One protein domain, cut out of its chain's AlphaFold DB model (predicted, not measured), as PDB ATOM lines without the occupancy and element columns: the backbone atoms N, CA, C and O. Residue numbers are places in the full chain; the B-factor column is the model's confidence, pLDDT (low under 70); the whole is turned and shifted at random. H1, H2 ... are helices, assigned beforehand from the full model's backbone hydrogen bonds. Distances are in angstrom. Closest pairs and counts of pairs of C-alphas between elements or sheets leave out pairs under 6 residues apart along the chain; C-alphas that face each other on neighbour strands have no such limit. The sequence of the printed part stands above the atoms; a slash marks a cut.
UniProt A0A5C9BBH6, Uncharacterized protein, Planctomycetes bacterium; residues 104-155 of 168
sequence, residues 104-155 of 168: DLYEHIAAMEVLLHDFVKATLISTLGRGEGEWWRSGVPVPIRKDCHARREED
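Overview. This is residues 104 to 155 of the 168 residues of an uncharacterized protein of Planctomycetes bacterium (UniProt A0A5C9BBH6). A long helix, H1, makes one arm of an open, uneven V; the short H2 sits at its far end, and the chain folds back there into a second, shorter arm, H3, clear of H1. The printed part has 52 residues with three named helices, in the order H1, H2, H3, and no named strand; the class is all helix. It is loose, with a radius of gyration of the C-alphas of 12.9 A, and flat, spanning 36 by 27 by 14 A.

Along the chain. H1, residues 104 to 128, runs 35.7 A from C-alpha 104 at (257.217, 188.804, 288.307) to C-alpha 128 at (272.894, 203.026, 259.554). H2 is residues 132 to 136, 5.0 A. H3, residues 142 to 153, runs 17.0 A and ends at C-alpha 153 at (254.764, 214.530, 276.219).

Arrangement. H1 touches H2 with residues 121 to 128 alone; the closest C-alphas, of Leu 124 and Trp 135, are 5.2 A apart. H1 and H3 are apart. H2 and H3 are only just apart, closest 8.1 A. Every O i to N i+4 pair is within hydrogen-bond range in H1 and H3; H2 has 0 of 1, and 0 of 2 O i to N i+3 pairs.

Size, cuts and confidence. The C-alphas farthest apart, of Asp 104 and Gly 133, are 37.0 A apart. Residues 104 to 119, which belong to H1, stand free, and so do residues 146 to 155, of which 146 to 153 belong to H3. Both links are tight. The printed part has no cut, and no printed residue is under 70 in pLDDT.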
ATOM      1  N   ASP A 104     256.117 189.475 289.010       80.56
ATOM      2  CA  ASP A 104     257.217 188.804 288.307       80.56
ATOM      3  C   ASP A 104     257.017 188.796 286.784       80.56
ATOM      4  O   ASP A 104     257.967 188.969 286.024       80.56
ATOM      5  N   LEU A 105     255.781 188.581 286.315       79.25
ATOM      6  CA  LEU A 105     255.476 188.587 284.887       79.25
ATOM      7  C   LEU A 105     255.687 189.971 284.267       79.25
ATOM      8  O   LEU A 105     256.270 190.049 283.190       79.25
ATOM      9  N   TYR A 106     255.227 191.042 284.919       82.75
ATOM     10  CA  TYR A 106     255.442 192.406 284.435       82.75
ATOM     11  C   TYR A 106     256.922 192.759 284.406       82.75
ATOM     12  O   TYR A 106     257.373 193.349 283.431       82.75
ATOM     13  N   GLU A 107     257.683 192.340 285.413       84.38
ATOM     14  CA  GLU A 107     259.128 192.539 285.420       84.38
ATOM     15  C   GLU A 107     259.806 191.807 284.250       84.38
ATOM     16  O   GLU A 107     260.624 192.395 283.546       84.38
ATOM     17  N   HIS A 108     259.415 190.556 283.972       85.19
ATOM     18  CA  HIS A 108     259.911 189.820 282.802       85.19
ATOM     19  C   HIS A 108     259.508 190.485 281.484       85.19
ATOM     20  O   HIS A 108     260.318 190.540 280.562       85.19
ATOM     21  N   ILE A 109     258.275 190.985 281.370       88.38
ATOM     22  CA  ILE A 109     257.802 191.694 280.172       88.38
ATOM     23  C   ILE A 109     258.604 192.977 279.960       88.38
ATOM     24  O   ILE A 109     259.110 193.178 278.861       88.38
ATOM     25  N   ALA A 110     258.776 193.788 281.003       88.19
ATOM     26  CA  ALA A 110     259.560 195.015 280.941       88.19
ATOM     27  C   ALA A 110     261.017 194.725 280.556       88.19
ATOM     28  O   ALA A 110     261.562 195.366 279.661       88.19
ATOM     29  N   ALA A 111     261.632 193.700 281.153       89.81
ATOM     30  CA  ALA A 111     262.983 193.282 280.792       89.81
ATOM     31  C   ALA A 111     263.075 192.839 279.321       89.81
ATOM     32  O   ALA A 111     264.000 193.238 278.616       89.81
ATOM     33  N   MET A 112     262.111 192.050 278.833       92.12
ATOM     34  CA  MET A 112     262.053 191.658 277.420       92.12
ATOM     35  C   MET A 112     261.875 192.865 276.493       92.12
ATOM     36  O   MET A 112     262.495 192.900 275.434       92.12
ATOM     37  N   GLU A 113     261.050 193.839 276.874       91.38
ATOM     38  CA  GLU A 113     260.814 195.061 276.104       91.38
ATOM     39  C   GLU A 113     262.079 195.917 276.000       91.38
ATOM     40  O   GLU A 113     262.478 196.271 274.889       91.38
ATOM     41  N   VAL A 114     262.751 196.174 277.125       91.31
ATOM     42  CA  VAL A 114     264.019 196.919 277.161       91.31
ATOM     43  C   VAL A 114     265.077 196.209 276.316       91.31
ATOM     44  O   VAL A 114     265.669 196.822 275.431       91.31
ATOM     45  N   LEU A 115     265.252 194.897 276.503       93.75
ATOM     46  CA  LEU A 115     266.220 194.111 275.734       93.75
ATOM     47  C   LEU A 115     265.911 194.104 274.234       93.75
ATOM     48  O   LEU A 115     266.825 194.186 273.412       93.75
ATOM     49  N   LEU A 116     264.635 194.005 273.858       94.12
ATOM     50  CA  LEU A 116     264.219 194.071 272.461       94.12
ATOM     51  C   LEU A 116     264.513 195.451 271.873       94.12
ATOM     52  O   LEU A 116     265.030 195.545 270.759       94.12
ATOM     53  N   HIS A 117     264.203 196.512 272.613       89.19
ATOM     54  CA  HIS A 117     264.462 197.879 272.189       89.19
ATOM     55  C   HIS A 117     265.966 198.127 271.998       89.19
ATOM     56  O   HIS A 117     266.380 198.642 270.956       89.19
ATOM     57  N   ASP A 118     266.791 197.671 272.939       90.56
ATOM     58  CA  ASP A 118     268.249 197.753 272.852       90.56
ATOM     59  C   ASP A 118     268.797 196.948 271.675       90.56
ATOM     60  O   ASP A 118     269.656 197.433 270.935       90.56
ATOM     61  N   PHE A 119     268.265 195.748 271.439       93.94
ATOM     62  CA  PHE A 119     268.637 194.925 270.292       93.94
ATOM     63  C   PHE A 119     268.303 195.610 268.959       93.94
ATOM     64  O   PHE A 119     269.142 195.657 268.050       93.94
ATOM     65  N   VAL A 120     267.100 196.177 268.836       90.56
ATOM     66  CA  VAL A 120     266.681 196.927 267.643       90.56
ATOM     67  C   VAL A 120     267.586 198.140 267.444       90.56
ATOM     68  O   VAL A 120     268.112 198.332 266.347       90.56
ATOM     69  N   LYS A 121     267.842 198.919 268.500       88.81
ATOM     70  CA  LYS A 121     268.732 200.085 268.451       88.81
ATOM     71  C   LYS A 121     270.150 199.698 268.041       88.81
ATOM     72  O   LYS A 121     270.710 200.331 267.150       88.81
ATOM     73  N   ALA A 122     270.721 198.650 268.630       90.88
ATOM     74  CA  ALA A 122     272.049 198.154 268.276       90.88
ATOM     75  C   ALA A 122     272.117 197.724 266.803       90.88
ATOM     76  O   ALA A 122     273.065 198.069 266.097       90.88
ATOM     77  N   THR A 123     271.078 197.043 266.316       93.25
ATOM     78  CA  THR A 123     270.969 196.630 264.911       93.25
ATOM     79  C   THR A 123     270.902 197.842 263.978       93.25
ATOM     80  O   THR A 123     271.650 197.910 262.999       93.25
ATOM     81  N   LEU A 124     270.075 198.843 264.293       89.56
ATOM     82  CA  LEU A 124     269.975 200.079 263.510       89.56
ATOM     83  C   LEU A 124     271.286 200.878 263.528       89.56
ATOM     84  O   LEU A 124     271.730 201.339 262.482       89.56
ATOM     85  N   ILE A 125     271.954 200.982 264.680       90.56
ATOM     86  CA  ILE A 125     273.264 201.641 264.786       90.56
ATOM     87  C   ILE A 125     274.310 200.915 263.936       90.56
ATOM     88  O   ILE A 125     275.086 201.562 263.235       90.56
ATOM     89  N   SER A 126     274.323 199.581 263.968       90.69
ATOM     90  CA  SER A 126     275.285 198.788 263.192       90.69
ATOM     91  C   SER A 126     275.094 198.916 261.677       90.69
ATOM     92  O   SER A 126     276.057 198.784 260.928       90.69
ATOM     93  N   THR A 127     273.865 199.185 261.227       89.69
ATOM     94  CA  THR A 127     273.506 199.238 259.801       89.69
ATOM     95  C   THR A 127     273.509 200.650 259.227       89.69
ATOM     96  O   THR A 127     273.856 200.823 258.062       89.69
ATOM     97  N   LEU A 128     273.123 201.654 260.019       88.19
ATOM     98  CA  LEU A 128     272.894 203.026 259.554       88.19
ATOM     99  C   LEU A 128     273.857 204.047 260.163       88.19
ATOM    100  O   LEU A 128     273.995 205.127 259.598       88.19
ATOM    101  N   GLY A 129     274.531 203.712 261.264       85.75
ATOM    102  CA  GLY A 129     275.459 204.600 261.960       85.75
ATOM    103  C   GLY A 129     274.950 205.076 263.324       85.75
ATOM    104  O   GLY A 129     273.815 204.833 263.735       85.75
ATOM    105  N   ARG A 130     275.845 205.702 264.095       79.81
ATOM    106  CA  ARG A 130     275.642 205.992 265.528       79.81
ATOM    107  C   ARG A 130     274.856 207.281 265.780       79.81
ATOM    108  O   ARG A 130     274.382 207.481 266.898       79.81
ATOM    109  N   GLY A 131     274.722 208.155 264.783       79.31
ATOM    110  CA  GLY A 131     274.053 209.444 264.944       79.31
ATOM    111  C   GLY A 131     272.532 209.303 265.007       79.31
ATOM    112  O   GLY A 131     271.941 208.556 264.234       79.31
ATOM    113  N   GLU A 132     271.855 210.075 265.863       73.12
ATOM    114  CA  GLU A 132     270.379 210.134 265.864       73.12
ATOM    115  C   GLU A 132     269.807 210.624 264.519       73.12
ATOM    116  O   GLU A 132     268.692 210.285 264.124       73.12
ATOM    117  N   GLY A 133     270.583 211.392 263.750       73.88
ATOM    118  CA  GLY A 133     270.229 211.729 262.370       73.88
ATOM    119  C   GLY A 133     270.162 210.517 261.431       73.88
ATOM    120  O   GLY A 133     269.510 210.599 260.395       73.88
ATOM    121  N   GLU A 134     270.796 209.404 261.794       81.69
ATOM    122  CA  GLU A 134     270.974 208.216 260.964       81.69
ATOM    123  C   GLU A 134     270.017 207.106 261.414       81.69
ATOM    124  O   GLU A 134     268.969 206.899 260.801       81.69
ATOM    125  N   TRP A 135     270.314 206.429 262.526       85.81
ATOM    126  CA  TRP A 135     269.532 205.274 262.973       85.81
ATOM    127  C   TRP A 135     268.099 205.657 263.368       85.81
ATOM    128  O   TRP A 135     267.164 204.915 263.079       85.81
ATOM    129  N   TRP A 136     267.905 206.834 263.977       82.44
ATOM    130  CA  TRP A 136     266.582 207.281 264.409       82.44
ATOM    131  C   TRP A 136     265.794 207.895 263.249       82.44
ATOM    132  O   TRP A 136     264.698 207.429 262.944       82.44
ATOM    133  N   ARG A 137     266.330 208.898 262.536       83.56
ATOM    134  CA  ARG A 137     265.562 209.549 261.452       83.56
ATOM    135  C   ARG A 137     265.415 208.704 260.183       83.56
ATOM    136  O   ARG A 137     264.343 208.770 259.576       83.56
ATOM    137  N   SER A 138     266.447 207.960 259.788       81.69
ATOM    138  CA  SER A 138     266.433 207.142 258.565       81.69
ATOM    139  C   SER A 138     266.038 205.690 258.830       81.69
ATOM    140  O   SER A 138     265.472 205.054 257.945       81.69
ATOM    141  N   GLY A 139     266.303 205.170 260.032       82.25
ATOM    142  CA  GLY A 139     265.975 203.789 260.395       82.25
ATOM    143  C   GLY A 139     264.564 203.588 260.944       82.25
ATOM    144  O   GLY A 139     263.948 202.561 260.659       82.25
ATOM    145  N   VAL A 140     264.018 204.555 261.693       85.88
ATOM    146  CA  VAL A 140     262.682 204.432 262.302       85.88
ATOM    147  C   VAL A 140     261.619 205.167 261.468       85.88
ATOM    148  O   VAL A 140     261.739 206.379 261.226       85.88
ATOM    149  N   PRO A 141     260.533 204.479 261.054       90.44
ATOM    150  CA  PRO A 141     259.436 205.083 260.304       90.44
ATOM    151  C   PRO A 141     258.850 206.332 260.972       90.44
ATOM    152  O   PRO A 141     258.673 206.395 262.189       90.44
ATOM    153  N   VAL A 142     258.488 207.322 260.150       88.69
ATOM    154  CA  VAL A 142     257.923 208.606 260.607       88.69
ATOM    155  C   VAL A 142     256.699 208.448 261.524       88.69
ATOM    156  O   VAL A 142     256.659 209.170 262.520       88.69
ATOM    157  N   PRO A 143     255.724 207.549 261.256       91.69
ATOM    158  CA  PRO A 143     254.580 207.368 262.153       91.69
ATOM    159  C   PRO A 143     255.014 206.962 263.566       91.69
ATOM    160  O   PRO A 143     254.626 207.604 264.531       91.69
ATOM    161  N   ILE A 144     255.935 205.997 263.669       87.94
ATOM    162  CA  ILE A 144     256.438 205.494 264.953       87.94
ATOM    163  C   ILE A 144     257.153 206.601 265.733       87.94
ATOM    164  O   ILE A 144     256.928 206.762 266.926       87.94
ATOM    165  N   ARG A 145     257.972 207.426 265.065       88.56
ATOM    166  CA  ARG A 145     258.658 208.548 265.728       88.56
ATOM    167  C   ARG A 145     257.694 209.588 266.292       88.56
ATOM    168  O   ARG A 145     257.963 210.142 267.353       88.56
ATOM    169  N   LYS A 146     256.597 209.865 265.580       89.62
ATOM    170  CA  LYS A 146     255.553 210.781 266.055       89.62
ATOM    171  C   LYS A 146     254.827 210.204 267.266       89.62
ATOM    172  O   LYS A 146     254.651 210.930 268.237       89.62
ATOM    173  N   ASP A 147     254.501 208.916 267.237       89.12
ATOM    174  CA  ASP A 147     253.841 208.234 268.354       89.12
ATOM    175  C   ASP A 147     254.735 208.200 269.603       89.12
ATOM    176  O   ASP A 147     254.276 208.501 270.702       89.12
ATOM    177  N   CYS A 148     256.032 207.901 269.445       84.50
ATOM    178  CA  CYS A 148     256.998 207.942 270.547       84.50
ATOM    179  C   CYS A 148     257.144 209.349 271.141       84.50
ATOM    180  O   CYS A 148     257.230 209.490 272.356       84.50
ATOM    181  N   HIS A 149     257.166 210.388 270.299       84.50
ATOM    182  CA  HIS A 149     257.233 211.767 270.776       84.50
ATOM    183  C   HIS A 149     255.951 212.174 271.510       84.50
ATOM    184  O   HIS A 149     256.041 212.793 272.560       84.50
ATOM    185  N   ALA A 150     254.771 211.835 270.984       87.50
ATOM    186  CA  ALA A 150     253.500 212.152 271.632       87.50
ATOM    187  C   ALA A 150     253.397 211.490 273.012       87.50
ATOM    188  O   ALA A 150     253.140 212.174 273.995       87.50
ATOM    189  N   ARG A 151     253.720 210.192 273.104       83.31
ATOM    190  CA  ARG A 151     253.719 209.463 274.381       83.31
ATOM    191  C   ARG A 151     254.651 210.066 275.424       83.31
ATOM    192  O   ARG A 151     254.317 210.034 276.594       83.31
ATOM    193  N   ARG A 152     255.803 210.600 275.009       80.56
ATOM    194  CA  ARG A 152     256.748 211.245 275.928       80.56
ATOM    195  C   ARG A 152     256.198 212.544 276.519       80.56
ATOM    196  O   ARG A 152     256.511 212.854 277.656       80.56
ATOM    197  N   GLU A 153     255.415 213.297 275.748       81.00
ATOM    198  CA  GLU A 153     254.764 214.530 276.219       81.00
ATOM    199  C   GLU A 153     253.530 214.239 277.087       81.00
ATOM    200  O   GLU A 153     253.148 215.061 277.912       81.00
ATOM    201  N   GLU A 154     252.890 213.086 276.881       85.19
ATOM    202  CA  GLU A 154     251.743 212.608 277.664       85.19
ATOM    203  C   GLU A 154     252.155 211.890 278.962       85.19
ATOM    204  O   GLU A 154     251.291 211.552 279.768       85.19
ATOM    205  N   ASP A 155     253.449 211.625 279.148       76.62
ATOM    206  CA  ASP A 155     253.986 210.972 280.337       76.62
ATOM    207  C   ASP A 155     254.163 211.999 281.463       76.62
ATOM    208  O   ASP A 155     254.919 212.962 281.323       76.62
TER     209      ASP A 155